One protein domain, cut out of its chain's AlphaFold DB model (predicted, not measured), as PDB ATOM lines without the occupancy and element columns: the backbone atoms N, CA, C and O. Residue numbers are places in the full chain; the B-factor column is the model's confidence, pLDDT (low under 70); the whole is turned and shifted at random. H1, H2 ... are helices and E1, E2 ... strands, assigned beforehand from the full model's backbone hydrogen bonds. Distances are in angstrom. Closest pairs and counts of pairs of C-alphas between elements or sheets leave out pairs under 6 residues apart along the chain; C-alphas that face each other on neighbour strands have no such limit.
ATOM      1  N   GLU A   8     180.601 182.673 139.500       93.25
ATOM      2  CA  GLU A   8     180.718 181.332 138.937       93.25
ATOM      3  C   GLU A   8     179.525 180.469 139.358       93.25
ATOM      4  O   GLU A   8     179.084 180.528 140.499       93.25
ATOM      5  N   ASN A   9     178.979 179.672 138.433       91.88
ATOM      6  CA  ASN A   9     177.930 178.677 138.710       91.88
ATOM      7  C   ASN A   9     176.695 179.187 139.489       91.88
ATOM      8  O   ASN A   9     176.090 178.428 140.241       91.88
ATOM      9  N   GLY A  10     176.281 180.445 139.294       93.00
ATOM     10  CA  GLY A  10     175.142 181.016 140.032       93.00
ATOM     11  C   GLY A  10     175.510 181.662 141.369       93.00
ATOM     12  O   GLY A  10     174.612 182.015 142.130       93.00
ATOM     13  N   GLN A  11     176.803 181.810 141.664       95.56
ATOM     14  CA  GLN A  11     177.301 182.287 142.951       95.56
ATOM     15  C   GLN A  11     178.212 183.500 142.780       95.56
ATOM     16  O   GLN A  11     179.052 183.543 141.879       95.56
ATOM     17  N   PHE A  12     178.062 184.482 143.663       93.81
ATOM     18  CA  PHE A  12     178.957 185.625 143.785       93.81
ATOM     19  C   PHE A  12     180.115 185.300 144.720       93.81
ATOM     20  O   PHE A  12     179.900 184.757 145.800       93.81
ATOM     21  N   ILE A  13     181.323 185.696 144.321       93.19
ATOM     22  CA  ILE A  13     182.547 185.559 145.114       93.19
ATOM     23  C   ILE A  13     182.962 186.960 145.577       93.19
ATOM     24  O   ILE A  13     183.438 187.784 144.784       93.19
ATOM     25  N   LEU A  14     182.727 187.250 146.857       90.81
ATOM     26  CA  LEU A  14     183.026 188.537 147.487       90.81
ATOM     27  C   LEU A  14     184.474 188.575 148.020       90.81
ATOM     28  O   LEU A  14     185.344 187.865 147.519       90.81
ATOM     29  N   ASN A  15     184.745 189.440 149.004       85.62
ATOM     30  CA  ASN A  15     186.023 189.484 149.724       85.62
ATOM     31  C   ASN A  15     186.254 188.179 150.503       85.62
ATOM     32  O   ASN A  15     185.284 187.536 150.907       85.62
ATOM     33  N   ASP A  16     187.519 187.833 150.757       77.44
ATOM     34  CA  ASP A  16     187.919 186.705 151.617       77.44
ATOM     35  C   ASP A  16     187.257 185.365 151.242       77.44
ATOM     36  O   ASP A  16     186.974 184.536 152.102       77.44
ATOM     37  N   GLU A  17     186.968 185.176 149.949       77.00
ATOM     38  CA  GLU A  17     186.288 183.990 149.407       77.00
ATOM     39  C   GLU A  17     184.889 183.741 150.005       77.00
ATOM     40  O   GLU A  17     184.389 182.618 150.000       77.00
ATOM     41  N   ILE A  18     184.209 184.788 150.489       89.94
ATOM     42  CA  ILE A  18     182.797 184.693 150.873       89.94
ATOM     43  C   ILE A  18     181.966 184.421 149.614       89.94
ATOM     44  O   ILE A  18     181.912 185.251 148.702       89.94
ATOM     45  N   ILE A  19     181.296 183.269 149.586       93.25
ATOM     46  CA  ILE A  19     180.455 182.821 148.471       93.25
ATOM     47  C   ILE A  19     178.982 182.978 148.845       93.25
ATOM     48  O   ILE A  19     178.558 182.545 149.917       93.25
ATOM     49  N   ILE A  20     178.205 183.594 147.956       94.44
ATOM     50  CA  ILE A  20     176.774 183.864 148.147       94.44
ATOM     51  C   ILE A  20     176.010 183.441 146.895       94.44
ATOM     52  O   ILE A  20     176.384 183.831 145.789       94.44
ATOM     53  N   ASP A  21     174.914 182.701 147.057       95.69
ATOM     54  CA  ASP A  21     174.047 182.342 145.935       95.69
ATOM     55  C   ASP A  21     173.310 183.569 145.382       95.69
ATOM     56  O   ASP A  21     172.780 184.399 146.122       95.69
ATOM     57  N   GLU A  22     173.211 183.666 144.052       94.50
ATOM     58  CA  GLU A  22     172.546 184.787 143.374       94.50
ATOM     59  C   GLU A  22     171.122 185.018 143.892       94.50
ATOM     60  O   GLU A  22     170.688 186.157 144.063       94.50
ATOM     61  N   LYS A  23     170.410 183.925 144.177       95.12
ATOM     62  CA  LYS A  23     169.013 183.931 144.626       95.12
ATOM     63  C   LYS A  23     168.823 184.534 146.014       95.12
ATOM     64  O   LYS A  23     167.713 184.951 146.329       95.12
ATOM     65  N   ASP A  24     169.881 184.582 146.815       96.25
ATOM     66  CA  ASP A  24     169.832 185.139 148.162       96.25
ATOM     67  C   ASP A  24     170.071 186.651 148.155       96.25
ATOM     68  O   ASP A  24     169.756 187.333 149.133       96.25
ATOM     69  N   VAL A  25     170.571 187.206 147.044       95.75
ATOM     70  CA  VAL A  25     170.843 188.636 146.911       95.75
ATOM     71  C   VAL A  25     169.554 189.411 146.665       95.75
ATOM     72  O   VAL A  25     168.964 189.386 145.587       95.75
ATOM     73  N   LYS A  26     169.169 190.212 147.657       94.75
ATOM     74  CA  LYS A  26     168.006 191.097 147.580       94.75
ATOM     75  C   LYS A  26     168.301 192.358 146.776       94.75
ATOM     76  O   LYS A  26     167.508 192.770 145.932       94.75
ATOM     77  N   GLN A  27     169.404 193.028 147.101       94.62
ATOM     78  CA  GLN A  27     169.820 194.262 146.439       94.62
ATOM     79  C   GLN A  27     171.290 194.559 146.709       94.62
ATOM     80  O   GLN A  27     171.895 194.054 147.654       94.62
ATOM     81  N   VAL A  28     171.831 195.475 145.922       93.88
ATOM     82  CA  VAL A  28     173.198 195.960 146.042       93.88
ATOM     83  C   VAL A  28     173.156 197.462 146.269       93.88
ATOM     84  O   VAL A  28     172.475 198.191 145.548       93.88
ATOM     85  N   LYS A  29     173.878 197.939 147.279       91.88
ATOM     86  CA  LYS A  29     173.969 199.354 147.623       91.88
ATOM     87  C   LYS A  29     175.374 199.865 147.329       91.88
ATOM     88  O   LYS A  29     176.358 199.290 147.781       91.88
ATOM     89  N   ILE A  30     175.458 200.953 146.577       87.94
ATOM     90  CA  ILE A  30     176.692 201.701 146.348       87.94
ATOM     91  C   ILE A  30     176.696 202.867 147.326       87.94
ATOM     92  O   ILE A  30     175.869 203.774 147.215       87.94
ATOM     93  N   GLU A  31     177.627 202.829 148.263       84.44
ATOM     94  CA  GLU A  31     177.844 203.862 149.262       84.44
ATOM     95  C   GLU A  31     179.063 204.698 148.887       84.44
ATOM     96  O   GLU A  31     180.063 204.178 148.385       84.44
ATOM     97  N   MET A  32     178.960 206.007 149.089       79.56
ATOM     98  CA  MET A  32     180.043 206.950 148.836       79.56
ATOM     99  C   MET A  32     180.333 207.726 150.110       79.56
ATOM    100  O   MET A  32     179.481 208.490 150.557       79.56
ATOM    101  N   ASP A  33     181.544 207.542 150.632       79.12
ATOM    102  CA  ASP A  33     182.038 208.230 151.823       79.12
ATOM    103  C   ASP A  33     182.970 209.372 151.397       79.12
ATOM    104  O   ASP A  33     184.100 209.104 150.959       79.12
ATOM    105  N   PRO A  34     182.531 210.638 151.475       80.56
ATOM    106  CA  PRO A  34     183.323 211.760 150.999       80.56
ATOM    107  C   PRO A  34     184.568 212.008 151.861       80.56
ATOM    108  O   PRO A  34     184.540 211.959 153.094       80.56
ATOM    109  N   TYR A  35     185.673 212.355 151.207       78.56
ATOM    110  CA  TYR A  35     186.921 212.738 151.858       78.56
ATOM    111  C   TYR A  35     187.642 213.859 151.104       78.56
ATOM    112  O   TYR A  35     187.462 214.068 149.902       78.56
ATOM    113  N   LEU A  36     188.479 214.591 151.833       76.56
ATOM    114  CA  LEU A  36     189.331 215.651 151.314       76.56
ATOM    115  C   LEU A  36     190.766 215.149 151.176       76.56
ATOM    116  O   LEU A  36     191.340 214.632 152.133       76.56
ATOM    117  N   LEU A  37     191.346 215.349 149.999       78.44
ATOM    118  CA  LEU A  37     192.712 214.971 149.665       78.44
ATOM    119  C   LEU A  37     193.594 216.221 149.618       78.44
ATOM    120  O   LEU A  37     193.533 217.005 148.662       78.44
ATOM    121  N   PHE A  38     194.380 216.415 150.673       79.31
ATOM    122  CA  PHE A  38     195.300 217.538 150.828       79.31
ATOM    123  C   PHE A  38     196.664 217.190 150.234       79.31
ATOM    124  O   PHE A  38     197.217 216.151 150.598       79.31
ATOM    125  N   PRO A  39     197.234 218.037 149.361       78.00
ATOM    126  CA  PRO A  39     198.623 217.876 148.958       78.00
ATOM    127  C   PRO A  39     199.548 218.149 150.151       78.00
ATOM    128  O   PRO A  39     199.335 219.099 150.905       78.00
ATOM    129  N   VAL A  40     200.581 217.324 150.304       73.50
ATOM    130  CA  VAL A  40     201.696 217.580 151.220       73.50
ATOM    131  C   VAL A  40     202.859 218.113 150.403       73.50
ATOM    132  O   VAL A  40     203.293 217.477 149.439       73.50
ATOM    133  N   MET A  41     203.343 219.287 150.785       79.00
ATOM    134  CA  MET A  41     204.393 219.996 150.070       79.00
ATOM    135  C   MET A  41     205.732 219.824 150.785       79.00
ATOM    136  O   MET A  41     205.806 219.875 152.013       79.00
ATOM    137  N   ILE A  42     206.798 219.627 150.014       73.56
ATOM    138  CA  ILE A  42     208.166 219.831 150.496       73.56
ATOM    139  C   ILE A  42     208.589 221.225 150.061       73.56
ATOM    140  O   ILE A  42     208.433 221.578 148.893       73.56
ATOM    141  N   GLN A  43     209.117 221.995 151.007       66.00
ATOM    142  CA  GLN A  43     209.802 223.241 150.708       66.00
ATOM    143  C   GLN A  43     211.238 222.888 150.313       66.00
ATOM    144  O   GLN A  43     211.993 222.388 151.147       66.00
ATOM    145  N   THR A  44     211.593 223.074 149.043       65.19
ATOM    146  CA  THR A  44     212.983 222.906 148.602       65.19
ATOM    147  C   THR A  44     213.825 224.115 149.017       65.19
ATOM    148  O   THR A  44     213.283 225.177 149.338       65.19
ATOM    149  N   GLU A  45     215.154 223.973 149.010       57.19
ATOM    150  CA  GLU A  45     216.093 225.068 149.319       57.19
ATOM    151  C   GLU A  45     215.905 226.286 148.392       57.19
ATOM    152  O   GLU A  45     216.110 227.423 148.814       57.19
ATOM    153  N   ASP A  46     215.405 226.058 147.174       58.94
ATOM    154  CA  ASP A  46     215.103 227.091 146.176       58.94
ATOM    155  C   ASP A  46     213.714 227.741 146.355       58.94
ATOM    156  O   ASP A  46     213.333 228.636 145.599       58.94
ATOM    157  N   GLY A  47     212.931 227.298 147.345       58.47
ATOM    158  CA  GLY A  47     211.575 227.788 147.596       58.47
ATOM    159  C   GLY A  47     210.506 227.234 146.647       58.47
ATOM    160  O   GLY A  47     209.381 227.733 146.658       58.47
ATOM    161  N   GLU A  48     210.817 226.207 145.849       53.47
ATOM    162  CA  GLU A  48     209.807 225.492 145.064       53.47
ATOM    163  C   GLU A  48     208.967 224.586 145.976       53.47
ATOM    164  O   GLU A  48     209.492 223.804 146.771       53.47
ATOM    165  N   GLU A  49     207.644 224.650 145.828       63.00
ATOM    166  CA  GLU A  49     206.717 223.740 146.497       63.00
ATOM    167  C   GLU A  49     206.410 222.563 145.563       63.00
ATOM    168  O   GLU A  49     205.718 222.710 144.552       63.00
ATOM    169  N   ARG A  50     206.919 221.369 145.889       64.25
ATOM    170  CA  ARG A  50     206.570 220.134 145.167       64.25
ATOM    171  C   ARG A  50     205.646 219.278 146.017       64.25
ATOM    172  O   ARG A  50     205.923 219.038 147.191       64.25
ATOM    173  N   THR A  51     204.548 218.808 145.421       60.75
ATOM    174  CA  THR A  51     203.678 217.818 146.070       60.75
ATOM    175  C   THR A  51     204.379 216.471 146.044       60.75
ATOM    176  O   THR A  51     204.655 215.953 144.964       60.75
ATOM    177  N   THR A  52     204.660 215.908 147.213       65.31
ATOM    178  CA  THR A  52     205.356 214.614 147.329       65.31
ATOM    179  C   THR A  52     204.458 213.506 147.840       65.31
ATOM    180  O   THR A  52     204.701 212.337 147.575       65.31
ATOM    181  N   SER A  53     203.398 213.870 148.556       68.56
ATOM    182  CA  SER A  53     202.424 212.933 149.096       68.56
ATOM    183  C   SER A  53     201.078 213.625 149.289       68.56
ATOM    184  O   SER A  53     200.912 214.813 148.987       68.56
ATOM    185  N   GLN A  54     200.093 212.880 149.778       72.81
ATOM    186  CA  GLN A  54     198.750 213.375 150.038       72.81
ATOM    187  C   GLN A  54     198.238 212.855 151.380       72.81
ATOM    188  O   GLN A  54     198.507 211.719 151.762       72.81
ATOM    189  N   ILE A  55     197.473 213.684 152.090       71.44
ATOM    190  CA  ILE A  55     196.784 213.298 153.325       71.44
ATOM    191  C   ILE A  55     195.281 213.315 153.092       71.44
ATOM    192  O   ILE A  55     194.736 214.246 152.496       71.44
ATOM    193  N   VAL A  56     194.618 212.289 153.613       76.00
ATOM    194  CA  VAL A  56     193.168 212.141 153.573       76.00
ATOM    195  C   VAL A  56     192.569 212.626 154.890       76.00
ATOM    196  O   VAL A  56     192.970 212.185 155.964       76.00
ATOM    197  N   TYR A  57     191.580 213.510 154.804       72.25
ATOM    198  CA  TYR A  57     190.714 213.879 155.923       72.25
ATOM    199  C   TYR A  57     189.271 213.510 155.601       72.25
ATOM    200  O   TYR A  57     188.830 213.680 154.465       72.25
ATOM    201  N   ALA A  58     188.512 213.067 156.604       72.00
ATOM    202  CA  ALA A  58     187.067 212.933 156.461       72.00
ATOM    203  C   ALA A  58     186.452 214.289 156.073       72.00
ATOM    204  O   ALA A  58     186.807 215.330 156.640       72.00
ATOM    205  N   HIS A  59     185.536 214.289 155.103       76.06
ATOM    206  CA  HIS A  59     184.756 215.487 154.809       76.06
ATOM    207  C   HIS A  59     183.774 215.719 155.961       76.06
ATOM    208  O   HIS A  59     182.928 214.884 156.245       76.06
ATOM    209  N   THR A  60     183.915 216.854 156.640       66.94
ATOM    210  CA  THR A  60     183.104 217.244 157.812       66.94
ATOM    211  C   THR A  60     182.424 218.600 157.593       66.94
ATOM    212  O   THR A  60     182.141 219.332 158.536       66.94
ATOM    213  N   GLY A  61     182.215 218.983 156.329       63.84
ATOM    214  CA  GLY A  61     181.636 220.281 155.985       63.84
ATOM    215  C   GLY A  61     180.147 220.382 156.322       63.84
ATOM    216  O   GLY A  61     179.418 219.411 156.185       63.84
ATOM    217  N   GLU A  62     179.699 221.590 156.676       53.44
ATOM    218  CA  GLU A  62     178.279 221.917 156.913       53.44
ATOM    219  C   GLU A  62     177.407 221.767 155.654       53.44
ATOM    220  O   GLU A  62     176.205 221.544 155.745       53.44
ATOM    221  N   ILE A  63     178.019 221.896 154.472       65.00
ATOM    222  CA  ILE A  63     177.375 221.661 153.179       65.00
ATOM    223  C   ILE A  63     177.677 220.224 152.758       65.00
ATOM    224  O   ILE A  63     178.849 219.855 152.585       65.00
ATOM    225  N   GLU A  64     176.618 219.435 152.573       71.94
ATOM    226  CA  GLU A  64     176.713 218.082 152.031       71.94
ATOM    227  C   GLU A  64     177.409 218.102 150.665       71.94
ATOM    228  O   GLU A  64     177.149 218.949 149.804       71.94
ATOM    229  N   ALA A  65     178.347 217.176 150.476       76.06
ATOM    230  CA  ALA A  65     179.019 217.006 149.200       76.06
ATOM    231  C   ALA A  65     178.006 216.507 148.163       76.06
ATOM    232  O   ALA A  65     177.255 215.587 148.454       76.06
ATOM    233  N   THR A  66     177.978 217.073 146.956       78.06
ATOM    234  CA  THR A  66     177.126 216.535 145.886       78.06
ATOM    235  C   THR A  66     177.811 215.352 145.206       78.06
ATOM    236  O   THR A  66     179.037 215.321 145.053       78.06
ATOM    237  N   ARG A  67     177.017 214.383 144.740       69.94
ATOM    238  CA  ARG A  67     177.518 213.203 144.024       69.94
ATOM    239  C   ARG A  67     178.322 213.586 142.780       69.94
ATOM    240  O   ARG A  67     179.387 213.025 142.536       69.94
ATOM    241  N   GLU A  68     177.829 214.545 142.005       71.31
ATOM    242  CA  GLU A  68     178.484 215.034 140.792       71.31
ATOM    243  C   GLU A  68     179.832 215.689 141.118       71.31
ATOM    244  O   GLU A  68     180.823 215.423 140.437       71.31
ATOM    245  N   GLY A  69     179.891 216.485 142.194       69.12
ATOM    246  CA  GLY A  69     181.124 217.126 142.653       69.12
ATOM    247  C   GLY A  69     182.179 216.111 143.092       69.12
ATOM    248  O   GLY A  69     183.344 216.219 142.712       69.12
ATOM    249  N   ILE A  70     181.762 215.072 143.815       76.38
ATOM    250  CA  ILE A  70     182.618 213.951 144.215       76.38
ATOM    251  C   ILE A  70     183.187 213.219 142.993       76.38
ATOM    252  O   ILE A  70     184.398 213.009 142.906       76.38
ATOM    253  N   MET A  71     182.332 212.834 142.039       65.56
ATOM    254  CA  MET A  71     182.747 212.051 140.868       65.56
ATOM    255  C   MET A  71     183.715 212.815 139.957       65.56
ATOM    256  O   MET A  71     184.576 212.206 139.329       65.56
ATOM    257  N   GLN A  72     183.589 214.141 139.891       71.69
ATOM    258  CA  GLN A  72     184.471 215.001 139.099       71.69
ATOM    259  C   GLN A  72     185.753 215.413 139.844       71.69
ATOM    260  O   GLN A  72     186.583 216.122 139.277       71.69
ATOM    261  N   GLY A  73     185.932 214.996 141.102       69.56
ATOM    262  CA  GLY A  73     187.077 215.394 141.917       69.56
ATOM    263  C   GLY A  73     187.108 216.893 142.195       69.56
ATOM    264  O   GLY A  73     188.148 217.535 142.013       69.56
ATOM    265  N   GLN A  74     185.960 217.456 142.589       80.56
ATOM    266  CA  GLN A  74     185.763 218.889 142.780       80.56
ATOM    267  C   GLN A  74     186.898 219.514 143.596       80.56
ATOM    268  O   GLN A  74     187.208 219.103 144.716       80.56
ATOM    269  N   VAL A  75     187.498 220.565 143.040       83.44
ATOM    270  CA  VAL A  75     188.555 221.317 143.711       83.44
ATOM    271  C   VAL A  75     187.930 222.383 144.602       83.44
ATOM    272  O   VAL A  75     187.141 223.209 144.142       83.44
ATOM    273  N   ARG A  76     188.308 222.386 145.880       80.81
ATOM    274  CA  ARG A  76     187.900 223.385 146.867       80.81
ATOM    275  C   ARG A  76     189.088 224.232 147.293       80.81
ATOM    276  O   ARG A  76     190.225 223.766 147.348       80.81
ATOM    277  N   SER A  77     188.805 225.482 147.619       85.50
ATOM    278  CA  SER A  77     189.778 226.386 148.218       85.50
ATOM    279  C   SER A  77     189.962 226.085 149.704       85.50
ATOM    280  O   SER A  77     188.993 225.822 150.414       85.50
ATOM    281  N   THR A  78     191.198 226.167 150.189       85.81
ATOM    282  CA  THR A  78     191.537 226.058 151.612       85.81
ATOM    283  C   THR A  78     192.665 227.023 151.966       85.81
ATOM    284  O   THR A  78     193.454 227.416 151.114       85.81
ATOM    285  N   ARG A  79     192.735 227.440 153.230       85.75
ATOM    286  CA  ARG A  79     193.884 228.178 153.791       85.75
ATOM    287  C   ARG A  79     194.817 227.268 154.586       85.75
ATOM    288  O   ARG A  79     195.847 227.709 155.075       85.75
ATOM    289  N   SER A  80     194.431 226.005 154.750       83.38
ATOM    290  CA  SER A  80     195.254 225.005 155.410       83.38
ATOM    291  C   SER A  80     196.255 224.443 154.420       83.38
ATOM    292  O   SER A  80     195.870 224.018 153.332       83.38
ATOM    293  N   VAL A  81     197.504 224.377 154.849       85.75
ATOM    294  CA  VAL A  81     198.614 223.831 154.083       85.75
ATOM    295  C   VAL A  81     199.347 222.783 154.914       85.75
ATOM    296  O   VAL A  81     199.371 222.864 156.147       85.75
ATOM    297  N   HIS A  82     199.907 221.773 154.254       80.88
ATOM    298  CA  HIS A  82     200.611 220.669 154.896       80.88
ATOM    299  C   HIS A  82     202.028 220.580 154.351       80.88
ATOM    300  O   HIS A  82     202.217 220.438 153.146       80.88
ATOM    301  N   TYR A  83     203.007 220.626 155.250       80.31
ATOM    302  CA  TYR A  83     204.422 220.548 154.908       80.31
ATOM    303  C   TYR A  83     205.055 219.296 155.497       80.31
ATOM    304  O   TYR A  83     204.883 219.024 156.689       80.31
ATOM    305  N   LEU A  84     205.818 218.563 154.690       73.62
ATOM    306  CA  LEU A  84     206.678 217.491 155.180       73.62
ATOM    307  C   LEU A  84     207.977 218.106 155.717       73.62
ATOM    308  O   LEU A  84     208.667 218.835 155.005       73.62
ATOM    309  N   LYS A  85     208.297 217.844 156.984       70.00
ATOM    310  CA  LYS A  85     209.572 218.243 157.596       70.00
ATOM    311  C   LYS A  85     210.662 217.212 157.292       70.00
ATOM    312  O   LYS A  85     210.362 216.065 156.978       70.00
ATOM    313  N   GLU A  86     211.927 217.606 157.449       69.06
ATOM    314  CA  GLU A  86     213.107 216.748 157.213       69.06
ATOM    315  C   GLU A  86     213.078 215.431 158.007       69.06
ATOM    316  O   GLU A  86     213.593 214.415 157.558       69.06
ATOM    317  N   ASN A  87     212.423 215.422 159.171       64.62
ATOM    318  CA  ASN A  87     212.239 214.233 160.006       64.62
ATOM    319  C   ASN A  87     211.060 213.334 159.576       64.62
ATOM    320  O   ASN A  87     210.683 212.432 160.322       64.62
ATOM    321  N   GLY A  88     210.434 213.607 158.428       65.94
ATOM    322  CA  GLY A  88     209.287 212.861 157.909       65.94
ATOM    323  C   GLY A  88     207.944 213.201 158.564       65.94
ATOM    324  O   GLY A  88     206.922 212.624 158.194       65.94
ATOM    325  N   ILE A  89     207.899 214.138 159.518       72.38
ATOM    326  CA  ILE A  89     206.649 214.545 160.170       72.38
ATOM    327  C   ILE A  89     205.923 215.565 159.296       72.38
ATOM    328  O   ILE A  89     206.494 216.583 158.897       72.38
ATOM    329  N   VAL A  90     204.631 215.338 159.056       72.81
ATOM    330  CA  VAL A  90     203.785 216.328 158.389       72.81
ATOM    331  C   VAL A  90     203.240 217.331 159.399       72.81
ATOM    332  O   VAL A  90     202.577 216.965 160.370       72.81
ATOM    333  N   LYS A  91     203.488 218.619 159.151       74.94
ATOM    334  CA  LYS A  91     202.960 219.731 159.944       74.94
ATOM    335  C   LYS A  91     201.889 220.477 159.157       74.94
ATOM    336  O   LYS A  91     202.093 220.843 158.003       74.94
ATOM    337  N   ARG A  92     200.756 220.733 159.811       81.62
ATOM    338  CA  ARG A  92     199.680 221.579 159.290       81.62
ATOM    339  C   ARG A  92     199.912 223.030 159.705       81.62
ATOM    340  O   ARG A  92     200.135 223.299 160.885       81.62
ATOM    341  N   GLU A  93     199.802 223.952 158.758       84.19
ATOM    342  CA  GLU A  93     199.903 225.395 158.989       84.19
ATOM    343  C   GLU A  93     198.745 226.138 158.300       84.19
ATOM    344  O   GLU A  93     198.043 225.586 157.448       84.19
ATOM    345  N   LEU A  94     198.501 227.384 158.713       86.62
ATOM    346  CA  LEU A  94     197.545 228.280 158.062       86.62
ATOM    347  C   LEU A  94     198.318 229.298 157.227       86.62
ATOM    348  O   LEU A  94     199.072 230.099 157.775       86.62
ATOM    349  N   ASP A  95     198.083 229.302 155.920       84.06
ATOM    350  CA  ASP A  95     198.603 230.327 155.024       84.06
ATOM    351  C   ASP A  95     197.544 231.414 154.828       84.06
ATOM    352  O   ASP A  95     196.537 231.235 154.145       84.06
ATOM    353  N   LEU A  96     197.765 232.563 155.463       85.56
ATOM    354  CA  LEU A  96     196.858 233.706 155.371       85.56
ATOM    355  C   LEU A  96     197.032 234.498 154.068       85.56
ATOM    356  O   LEU A  96     196.163 235.299 153.722       85.56
ATOM    357  N   LYS A  97     198.132 234.286 153.337       84.06
ATOM    358  CA  LYS A  97     198.457 235.020 152.112       84.06
ATOM    359  C   LYS A  97     197.870 234.310 150.901       84.06
ATOM    360  O   LYS A  97     197.102 234.921 150.157       84.06
ATOM    361  N   HIS A  98     198.111 233.010 150.755       81.12
ATOM    362  CA  HIS A  98     197.697 232.261 149.565       81.12
ATOM    363  C   HIS A  98     196.504 231.340 149.823       81.12
ATOM    364  O   HIS A  98     196.260 230.874 150.937       81.12
ATOM    365  N   VAL A  99     195.687 231.151 148.785       84.75
ATOM    366  CA  VAL A  99     194.594 230.175 148.787       84.75
ATOM    367  C   VAL A  99     195.111 228.906 148.132       84.75
ATOM    368  O   VAL A  99     195.501 228.918 146.967       84.75
ATOM    369  N   HIS A 100     195.042 227.811 148.873       83.38
ATOM    370  CA  HIS A 100     195.437 226.480 148.443       83.38
ATOM    371  C   HIS A 100     194.249 225.715 147.861       83.38
ATOM    372  O   HIS A 100     193.088 226.091 148.049       83.38
ATOM    373  N   LYS A 101     194.537 224.631 147.137       83.31
ATOM    374  CA  LYS A 101     193.536 223.779 146.484       83.31
ATOM    375  C   LYS A 101     193.555 222.380 147.093       83.31
ATOM    376  O   LYS A 101     194.604 221.754 147.180       83.31
ATOM    377  N   VAL A 102     192.381 221.885 147.467       79.06
ATOM    378  CA  VAL A 102     192.155 220.524 147.972       79.06
ATOM    379  C   VAL A 102     191.144 219.819 147.072       79.06
ATOM    380  O   VAL A 102     190.239 220.471 146.549       79.06
ATOM    381  N   LYS A 103     191.282 218.508 146.866       80.81
ATOM    382  CA  LYS A 103     190.299 217.727 146.095       80.81
ATOM    383  C   LYS A 103     189.274 217.097 147.032       80.81
ATOM    384  O   LYS A 103     189.653 216.500 148.034       80.81
ATOM    385  N   LEU A 104     187.996 217.223 146.696       79.62
ATOM    386  CA  LEU A 104     186.905 216.466 147.300       79.62
ATOM    387  C   LEU A 104     186.647 215.225 146.445       79.62
ATOM    388  O   LEU A 104     186.382 215.334 145.250       79.62
ATOM    389  N   LEU A 105     186.750 214.059 147.068       80.06
ATOM    390  CA  LEU A 105     186.555 212.743 146.462       80.06
ATOM    391  C   LEU A 105     185.657 211.908 147.376       80.06
ATOM    392  O   LEU A 105     185.209 212.392 148.414       80.06
ATOM    393  N   ALA A 106     185.398 210.655 147.010       74.38
ATOM    394  CA  ALA A 106     184.763 209.703 147.908       74.38
ATOM    395  C   ALA A 106     185.365 208.315 147.769       74.38
ATOM    396  O   ALA A 106     185.787 207.898 146.688       74.38
ATOM    397  N   SER A 107     185.379 207.593 148.885       76.12
ATOM    398  CA  SER A 107     185.630 206.163 148.886       76.12
ATOM    399  C   SER A 107     184.324 205.475 148.518       76.12
ATOM    400  O   SER A 107     183.293 205.711 149.150       76.12
ATOM    401  N   ARG A 108     184.350 204.664 147.461       76.06
ATOM    402  CA  ARG A 108     183.198 203.863 147.058       76.06
ATOM    403  C   ARG A 108     183.230 202.545 147.816       76.06
ATOM    404  O   ARG A 108     184.191 201.792 147.685       76.06
ATOM    405  N   LYS A 109     182.141 202.235 148.507       81.19
ATOM    406  CA  LYS A 109     181.894 200.932 149.123       81.19
ATOM    407  C   LYS A 109     180.709 200.267 148.447       81.19
ATOM    408  O   LYS A 109     179.718 200.922 148.121       81.19
ATOM    409  N   LEU A 110     180.811 198.965 148.222       89.31
ATOM    410  CA  LEU A 110     179.703 198.168 147.717       89.31
ATOM    411  C   LEU A 110     179.189 197.293 148.859       89.31
ATOM    412  O   LEU A 110     179.962 196.561 149.467       89.31
ATOM    413  N   ARG A 111     177.891 197.371 149.153       93.12
ATOM    414  CA  ARG A 111     177.220 196.486 150.108       93.12
ATOM    415  C   ARG A 111     176.253 195.566 149.386       93.12
ATOM    416  O   ARG A 111     175.355 196.037 148.691       93.12
ATOM    417  N   VAL A 112     176.402 194.269 149.594       94.19
ATOM    418  CA  VAL A 112     175.458 193.249 149.131       94.19
ATOM    419  C   VAL A 112     174.495 192.957 150.277       94.19
ATOM    420  O   VAL A 112     174.931 192.528 151.341       94.19
ATOM    421  N   LEU A 113     173.202 193.239 150.085       95.69
ATOM    422  CA  LEU A 113     172.143 192.930 151.047       95.69
ATOM    423  C   LEU A 113     171.436 191.646 150.623       95.69
ATOM    424  O   LEU A 113     170.929 191.555 149.501       95.69
ATOM    425  N   LEU A 114     171.345 190.704 151.549       96.38
ATOM    426  CA  LEU A 114     170.657 189.438 151.359       96.38
ATOM    427  C   LEU A 114     169.180 189.519 151.769       96.38
ATOM    428  O   LEU A 114     168.735 190.463 152.433       96.38
ATOM    429  N   HIS A 115     168.391 188.535 151.339       94.88
ATOM    430  CA  HIS A 115     166.965 188.443 151.659       94.88
ATOM    431  C   HIS A 115     166.685 188.250 153.155       94.88
ATOM    432  O   HIS A 115     165.655 188.730 153.635       94.88
ATOM    433  N   ASP A 116     167.607 187.622 153.884       94.81
ATOM    434  CA  ASP A 116     167.551 187.421 155.337       94.81
ATOM    435  C   ASP A 116     167.893 188.691 156.149       94.81
ATOM    436  O   ASP A 116     167.687 188.727 157.361       94.81
ATOM    437  N   GLY A 117     168.368 189.756 155.486       93.19
ATOM    438  CA  GLY A 117     168.782 191.014 156.107       93.19
ATOM    439  C   GLY A 117     170.292 191.161 156.323       93.19
ATOM    440  O   GLY A 117     170.738 192.262 156.654       93.19
ATOM    441  N   THR A 118     171.077 190.108 156.098       94.56
ATOM    442  CA  THR A 118     172.538 190.116 156.233       94.56
ATOM    443  C   THR A 118     173.179 191.032 155.188       94.56
ATOM    444  O   THR A 118     172.714 191.128 154.049       94.56
ATOM    445  N   GLN A 119     174.250 191.736 155.571       93.38
ATOM    446  CA  GLN A 119     174.988 192.637 154.685       93.38
ATOM    447  C   GLN A 119     176.464 192.271 154.617       93.38
ATOM    448  O   GLN A 119     177.120 192.148 155.649       93.38
ATOM    449  N   HIS A 120     176.992 192.206 153.397       93.00
ATOM    450  CA  HIS A 120     178.416 192.014 153.140       93.00
ATOM    451  C   HIS A 120     179.008 193.251 152.474       93.00
ATOM    452  O   HIS A 120     178.496 193.728 151.460       93.00
ATOM    453  N   GLU A 121     180.087 193.774 153.052       90.31
ATOM    454  CA  GLU A 121     180.894 194.830 152.446       90.31
ATOM    455  C   GLU A 121     181.893 194.206 151.466       90.31
ATOM    456  O   GLU A 121     182.560 193.226 151.790       90.31
ATOM    457  N   VAL A 122     181.987 194.778 150.268       87.25
ATOM    458  CA  VAL A 122     182.929 194.382 149.220       87.25
ATOM    459  C   VAL A 122     183.900 195.533 148.992       87.25
ATOM    460  O   VAL A 122     183.488 196.679 148.778       87.25
ATOM    461  N   LEU A 123     185.192 195.217 149.017       81.69
ATOM    462  CA  LEU A 123     186.297 196.163 148.918       81.69
ATOM    463  C   LEU A 123     187.142 195.835 147.683       81.69
ATOM    464  O   LEU A 123     187.081 194.729 147.153       81.69
ATOM    465  N   GLY A 124     187.900 196.819 147.197       74.25
ATOM    466  CA  GLY A 124     188.935 196.556 146.197       74.25
ATOM    467  C   GLY A 124     190.076 195.745 146.812       74.25
ATOM    468  O   GLY A 124     190.364 195.889 147.999       74.25
ATOM    469  N   GLU A 125     190.723 194.913 146.003       71.69
ATOM    470  CA  GLU A 125     191.886 194.122 146.407       71.69
ATOM    471  C   GLU A 125     193.180 194.771 145.920       71.69
ATOM    472  O   GLU A 125     193.197 195.495 144.922       71.69
ATOM    473  N   GLY A 126     194.281 194.464 146.602       54.81
ATOM    474  CA  GLY A 126     195.601 194.989 146.270       54.81
ATOM    475  C   GLY A 126     195.849 196.396 146.813       54.81
ATOM    476  O   GLY A 126     194.961 197.083 147.323       54.81
ATOM    477  N   ASN A 127     197.104 196.833 146.718       50.72
ATOM    478  CA  ASN A 127     197.558 198.087 147.311       50.72
ATOM    479  C   ASN A 127     197.267 199.268 146.377       50.72
ATOM    480  O   ASN A 127     198.176 199.866 145.811       50.72
ATOM    481  N   CYS A 128     195.996 199.632 146.229       45.16
ATOM    482  CA  CYS A 128     195.630 200.949 145.719       45.16
ATOM    483  C   CYS A 128     195.348 201.856 146.900       45.16
ATOM    484  O   CYS A 128     194.262 201.758 147.465       45.16
ATOM    485  N   LEU A 129     196.338 202.689 147.256       44.28
ATOM    486  CA  LEU A 129     196.271 203.850 148.157       44.28
ATOM    487  C   LEU A 129     194.908 204.023 148.847       44.28
ATOM    488  O   LEU A 129     194.130 204.917 148.525       44.28
ATOM    489  N   ASN A 130     194.615 203.145 149.803       37.28
ATOM    490  CA  ASN A 130     193.454 203.251 150.665       37.28
ATOM    491  C   ASN A 130     193.865 202.804 152.063       37.28
ATOM    492  O   ASN A 130     193.883 201.623 152.388       37.28
ATOM    493  N   LYS A 131     194.115 203.842 152.863       42.09
ATOM    494  CA  LYS A 131     194.230 203.914 154.322       42.09
ATOM    495  C   LYS A 131     195.586 203.657 154.984       42.09
ATOM    496  O   LYS A 131     196.221 202.620 154.855       42.09
ATOM    497  N   GLN A 132     195.933 204.692 155.756       41.84
ATOM    498  CA  GLN A 132     196.532 204.668 157.088       41.84
ATOM    499  C   GLN A 132     196.328 203.322 157.782       41.84
ATOM    500  O   GLN A 132     195.243 203.039 158.276       41.84
ATOM    501  N   ASP A 133     197.338 202.472 157.697       31.39
ATOM    502  CA  ASP A 133     198.040 201.861 158.825       31.39
ATOM    503  C   ASP A 133     198.908 200.750 158.217       31.39
ATOM    504  O   ASP A 133     198.418 199.694 157.835       31.39
ATOM    505  N   ASN A 134     200.215 201.002 158.111       33.62
ATOM    506  CA  ASN A 134     201.248 200.025 157.730       33.62
ATOM    507  C   ASN A 134     201.387 199.675 156.233       33.62
ATOM    508  O   ASN A 134     201.150 198.540 155.827       33.62
ATOM    509  N   MET A 135     201.959 200.584 155.434       39.31
ATOM    510  CA  MET A 135     202.787 200.137 154.306       39.31
ATOM    511  C   MET A 135     204.261 200.432 154.556       39.31
ATOM    512  O   MET A 135     204.712 201.573 154.537       39.31
ATOM    513  N   SER A 136     205.018 199.357 154.722       32.56
ATOM    514  CA  SER A 136     206.413 199.279 154.319       32.56
ATOM    515  C   SER A 136     206.461 199.125 152.792       32.56
ATOM    516  O   SER A 136     206.281 198.021 152.278       32.56
ATOM    517  N   CYS A 137     206.661 200.217 152.052       37.47
ATOM    518  CA  CYS A 137     207.012 200.136 150.632       37.47
ATOM    519  C   CYS A 137     208.399 199.486 150.489       37.47
ATOM    520  O   CYS A 137     209.329 199.850 151.214       37.47
ATOM    521  N   LEU A 138     208.572 198.553 149.547       36.22
ATOM    522  CA  LEU A 138     209.907 198.134 149.116       36.22
ATOM    523  C   LEU A 138     210.437 199.193 148.148       36.22
ATOM    524  O   LEU A 138     210.013 199.255 147.000       36.22
ATOM    525  N   ILE A 139     211.361 200.036 148.610       37.66
ATOM    526  CA  ILE A 139     212.085 200.956 147.728       37.66
ATOM    527  C   ILE A 139     213.087 200.120 146.926       37.66
ATOM    528  O   ILE A 139     214.110 199.683 147.458       37.66
ATOM    529  N   HIS A 140     212.807 199.889 145.644       36.34
ATOM    530  CA  HIS A 140     213.787 199.354 144.707       36.34
ATOM    531  C   HIS A 140     213.998 200.365 143.581       36.34
ATOM    532  O   HIS A 140     213.190 200.469 142.672       36.34
ATOM    533  N   ARG A 141     215.115 201.100 143.650       38.00
ATOM    534  CA  ARG A 141     215.660 201.879 142.523       38.00
ATOM    535  C   ARG A 141     214.673 202.877 141.882       38.00
ATOM    536  O   ARG A 141     214.537 202.893 140.669       38.00
ATOM    537  N   GLU A 142     214.054 203.722 142.707       47.34
ATOM    538  CA  GLU A 142     213.271 204.912 142.300       47.34
ATOM    539  C   GLU A 142     211.856 204.679 141.728       47.34
ATOM    540  O   GLU A 142     211.162 205.659 141.466       47.34
ATOM    541  N   GLU A 143     211.366 203.439 141.632       41.41
ATOM    542  CA  GLU A 143     209.971 203.160 141.247       41.41
ATOM    543  C   GLU A 143     209.172 202.537 142.405       41.41
ATOM    544  O   GLU A 143     209.563 201.528 142.997       41.41
ATOM    545  N   GLU A 144     208.025 203.141 142.736       47.56
ATOM    546  CA  GLU A 144     207.029 202.536 143.624       47.56
ATOM    547  C   GLU A 144     206.276 201.444 142.852       47.56
ATOM    548  O   GLU A 144     205.381 201.732 142.059       47.56
ATOM    549  N   VAL A 145     206.640 200.179 143.067       47.41
ATOM    550  CA  VAL A 145     205.926 199.041 142.469       47.41
ATOM    551  C   VAL A 145     204.915 198.501 143.489       47.41
ATOM    552  O   VAL A 145     205.302 198.202 144.624       47.41
ATOM    553  N   PRO A 146     203.624 198.358 143.133       48.00
ATOM    554  CA  PRO A 146     202.632 197.797 144.041       48.00
ATOM    555  C   PRO A 146     203.012 196.360 144.426       48.00
ATOM    556  O   PRO A 146     203.335 195.540 143.571       48.00
ATOM    557  N   LEU A 147     202.951 196.041 145.726       54.25
ATOM    558  CA  LEU A 147     203.275 194.698 146.239       54.25
ATOM    559  C   LEU A 147     202.292 193.622 145.744       54.25
ATOM    560  O   LEU A 147     202.629 192.441 145.726       54.25
ATOM    561  N   VAL A 148     201.079 194.033 145.369       60.19
ATOM    562  CA  VAL A 148     200.013 193.182 144.831       60.19
ATOM    563  C   VAL A 148     199.268 193.972 143.759       60.19
ATOM    564  O   VAL A 148     199.015 195.165 143.944       60.19
ATOM    565  N   GLU A 149     198.908 193.310 142.659       63.47
ATOM    566  CA  GLU A 149     198.074 193.883 141.601       63.47
ATOM    567  C   GLU A 149     196.737 194.375 142.167       63.47
ATOM    568  O   GLU A 149     196.110 193.713 142.999       63.47
ATOM    569  N   PHE A 150     196.316 195.560 141.733       72.44
ATOM    570  CA  PHE A 150     195.024 196.105 142.113       72.44
ATOM    571  C   PHE A 150     193.901 195.414 141.352       72.44
ATOM    572  O   PHE A 150     193.937 195.335 140.125       72.44
ATOM    573  N   PHE A 151     192.856 195.021 142.072       77.81
ATOM    574  CA  PHE A 151     191.649 194.481 141.471       77.81
ATOM    575  C   PHE A 151     190.396 195.165 142.022       77.81
ATOM    576  O   PHE A 151     190.072 195.083 143.209       77.81
ATOM    577  N   ASP A 152     189.651 195.830 141.137       81.75
ATOM    578  CA  ASP A 152     188.404 196.521 141.474       81.75
ATOM    579  C   ASP A 152     187.209 195.550 141.520       81.75
ATOM    580  O   ASP A 152     186.245 195.668 140.753       81.75
ATOM    581  N   ARG A 153     187.265 194.585 142.451       86.50
ATOM    582  CA  ARG A 153     186.196 193.602 142.707       86.50
ATOM    583  C   ARG A 153     184.799 194.243 142.807       86.50
ATOM    584  O   ARG A 153     183.870 193.694 142.209       86.50
ATOM    585  N   PRO A 154     184.605 195.404 143.472       88.69
ATOM    586  CA  PRO A 154     183.313 196.082 143.494       88.69
ATOM    587  C   PRO A 154     182.767 196.452 142.109       88.69
ATOM    588  O   PRO A 154     181.570 196.286 141.869       88.69
ATOM    589  N   SER A 155     183.605 196.952 141.191       87.94
ATOM    590  CA  SER A 155     183.161 197.273 139.823       87.94
ATOM    591  C   SER A 155     182.769 196.018 139.050       87.94
ATOM    592  O   SER A 155     181.728 196.012 138.390       87.94
ATOM    593  N   GLU A 156     183.560 194.952 139.164       90.38
ATOM    594  CA  GLU A 156     183.296 193.693 138.464       90.38
ATOM    595  C   GLU A 156     182.003 193.029 138.952       90.38
ATOM    596  O   GLU A 156     181.131 192.699 138.143       90.38
ATOM    597  N   LEU A 157     181.799 192.933 140.271       90.38
ATOM    598  CA  LEU A 157     180.547 192.425 140.842       90.38
ATOM    599  C   LEU A 157     179.346 193.262 140.410       90.38
ATOM    600  O   LEU A 157     178.333 192.716 139.973       90.38
ATOM    601  N   LEU A 158     179.464 194.592 140.464       91.31
ATOM    602  CA  LEU A 158     178.389 195.487 140.049       91.31
ATOM    603  C   LEU A 158     178.018 195.285 138.570       91.31
ATOM    604  O   LEU A 158     176.837 195.339 138.218       91.31
ATOM    605  N   ASN A 159     179.006 195.049 137.705       92.12
ATOM    606  CA  ASN A 159     178.782 194.767 136.289       92.12
ATOM    607  C   ASN A 159     178.006 193.460 136.087       92.12
ATOM    608  O   ASN A 159     177.073 193.427 135.280       92.12
ATOM    609  N   VAL A 160     178.348 192.400 136.824       93.38
ATOM    610  CA  VAL A 160     177.627 191.119 136.767       93.38
ATOM    611  C   VAL A 160     176.207 191.265 137.320       93.38
ATOM    612  O   VAL A 160     175.244 190.925 136.635       93.38
ATOM    613  N   MET A 161     176.050 191.852 138.507       93.25
ATOM    614  CA  MET A 161     174.753 192.026 139.177       93.25
ATOM    615  C   MET A 161     173.767 192.850 138.335       93.25
ATOM    616  O   MET A 161     172.584 192.519 138.261       93.25
ATOM    617  N   LYS A 162     174.251 193.872 137.614       91.19
ATOM    618  CA  LYS A 162     173.439 194.627 136.643       91.19
ATOM    619  C   LYS A 162     172.967 193.770 135.469       91.19
ATOM    620  O   LYS A 162     171.813 193.897 135.065       91.19
ATOM    621  N   LYS A 163     173.827 192.901 134.918       93.12
ATOM    622  CA  LYS A 163     173.448 191.973 133.830       93.12
ATOM    623  C   LYS A 163     172.371 190.988 134.290       93.12
ATOM    624  O   LYS A 163     171.458 190.694 133.522       93.12
ATOM    625  N   LEU A 164     172.448 190.554 135.546       92.38
ATOM    626  CA  LEU A 164     171.474 189.674 136.202       92.38
ATOM    627  C   LEU A 164     170.218 190.412 136.704       92.38
ATOM    628  O   LEU A 164     169.303 189.791 137.230       92.38
ATOM    629  N   LYS A 165     170.124 191.734 136.489       92.75
ATOM    630  CA  LYS A 165     168.987 192.589 136.881       92.75
ATOM    631  C   LYS A 165     168.710 192.620 138.391       92.75
ATOM    632  O   LYS A 165     167.584 192.900 138.802       92.75
ATOM    633  N   ILE A 166     169.731 192.399 139.215       92.06
ATOM    634  CA  ILE A 166     169.646 192.627 140.662       92.06
ATOM    635  C   ILE A 166     169.469 194.128 140.916       92.06
ATOM    636  O   ILE A 166     170.086 194.964 140.251       92.06
ATOM    637  N   SER A 167     168.611 194.479 141.878       92.31
ATOM    638  CA  SER A 167     168.333 195.875 142.229       92.31
ATOM    639  C   SER A 167     169.595 196.585 142.728       92.31
ATOM    640  O   SER A 167     170.249 196.108 143.657       92.31
ATOM    641  N   VAL A 168     169.923 197.738 142.136       89.12
ATOM    642  CA  VAL A 168     171.073 198.569 142.524       89.12
ATOM    643  C   VAL A 168     170.588 199.922 143.029       89.12
ATOM    644  O   VAL A 168     169.939 200.670 142.299       89.12
ATOM    645  N   VAL A 169     170.969 200.266 144.256       89.56
ATOM    646  CA  VAL A 169     170.663 201.551 144.898       89.56
ATOM    647  C   VAL A 169     171.966 202.298 145.170       89.56
ATOM    648  O   VAL A 169     172.981 201.689 145.487       89.56
ATOM    649  N   SER A 170     171.963 203.625 145.057       79.19
ATOM    650  CA  SER A 170     173.108 204.464 145.426       79.19
ATOM    651  C   SER A 170     172.722 205.394 146.570       79.19
ATOM    652  O   SER A 170     171.643 205.981 146.531       79.19
ATOM    653  N   ALA A 171     173.591 205.517 147.570       70.75
ATOM    654  CA  ALA A 171     173.429 206.435 148.690       70.75
ATOM    655  C   ALA A 171     174.751 207.154 148.992       70.75
ATOM    656  O   ALA A 171     175.825 206.574 148.825       70.75
ATOM    657  N   MET A 172     174.661 208.399 149.452       63.50
ATOM    658  CA  MET A 172     175.750 209.035 150.195       63.50
ATOM    659  C   MET A 172     175.529 208.779 151.684       63.50
ATOM    660  O   MET A 172     174.373 208.705 152.112       63.50
ATOM    661  N   ILE A 173     176.621 208.568 152.417       57.88
ATOM    662  CA  ILE A 173     176.616 208.441 153.880       57.88
ATOM    663  C   ILE A 173     177.121 209.744 154.488       57.88
ATOM    664  O   ILE A 173     178.095 210.306 153.934       57.88
TER     665      ILE A 173
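Overview. This is residues 8 to 173 of the 173 residues of an uncharacterized protein of Vagococcus lutrae LBD1 (UniProt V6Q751). Look for one long, narrow, strongly twisted sheet built on two long antiparallel strands side by side, E3 and E8, with the shorter strands E9 and E10 beside them near the start of E3 and E4 to E7 grouped round its far end. Helix H2 packs over one face near the start of E3, the small hairpin E1 and E2 sits at that same end, and the long loop of residues 123 to 152 leaves the sheet, its residues 139 to 144 sticking out. The printed part has 166 residues, with two named helices and ten named strands in the order E1 E2 E3 E4 H1 E5 E6 E7 E8 E9 H2 E10. The class is mostly strand; the large sheet is branched and mixed, E1 and E2 form a second, antiparallel sheet. The whole is loose, with a radius of gyration of the C-alphas of 20.0 A, and flat, spanning 62 by 43 by 22 A.

Arrangement. Begin with E1, residues 11 to 13, and E2, residues 19 to 21, an antiparallel hairpin where N 12 and O 20 are 2.8 A apart, within hydrogen-bond range. E2 and E3, residues 25 to 43, meet only through their link. On one side of E3, find E4, residues 49 to 58, beside residues 35 to 43, and E10, residues 167 to 172, beside residues 27 to 32. E3 and E4 form an antiparallel hairpin, with N 38 and O 55 at 2.9 A, and E4 bends by 73 degrees at residue 52. E10 is parallel to E3, with N 30 and O 169 at 2.8 A. On the other side of E3 are E8, residues 100 to 114, antiparallel with N 31 and O 109 at 2.8 A, and E6, residues 80 to 84, parallel with N 41 and O 82 at 2.9 A. E6 and E7, residues 90 to 94, form an antiparallel hairpin, with N 81 and O 93 at 2.9 A. On the side of E8 away from E3 are E5, residues 75 to 78, with N 76 and O 102 at 2.8 A, and E9, residues 119 to 122, with N 112 and O 120 at 2.9 A; both are antiparallel to E8, and E8 and E9 form a hairpin. E5 runs on into E6 across a break of 1 residue, at 90 degrees. H1, residues 67 to 71, stands at the sheet's level, at a height of 1.4 A; its closest C-alpha pair with E8 is Ile 70 and Leu 105, 4.7 A apart. H2, residues 153 to 163, is on the sheet at a height of 9.4 A, over E3 and E8, and runs slantwise to the strands, at 34 degrees to E3 on the local plane. The closest C-alphas of H2 and E8, those of Pro 154 and Leu 110, are 5.9 A apart. In H1 and H2 every O i to N i+4 pair is within hydrogen-bond range.

Along the chain. Find C-alpha 11, where E1 begins, at (177.301, 182.287, 142.951). From C-alpha 25 at (170.843, 188.636, 146.911), E3 runs 52.2 A to C-alpha 43 at (209.802, 223.241, 150.708). E4 spans 24.5 A, E8 44.7 A, H2 15.6 A and E10 17.1 A, which ends at C-alpha 172 at (175.750, 209.035, 150.195).

Size, cuts and confidence. The C-alphas farthest apart, those of Lys 23 and Asp 46, are 63.2 A from each other. The printed part has no cut. The link from E9 to H2, 30 residues, is long. Mean pLDDT of the printed part is 75.5; 48 residues are under 70, among them 43 to 53 and 126 to 149.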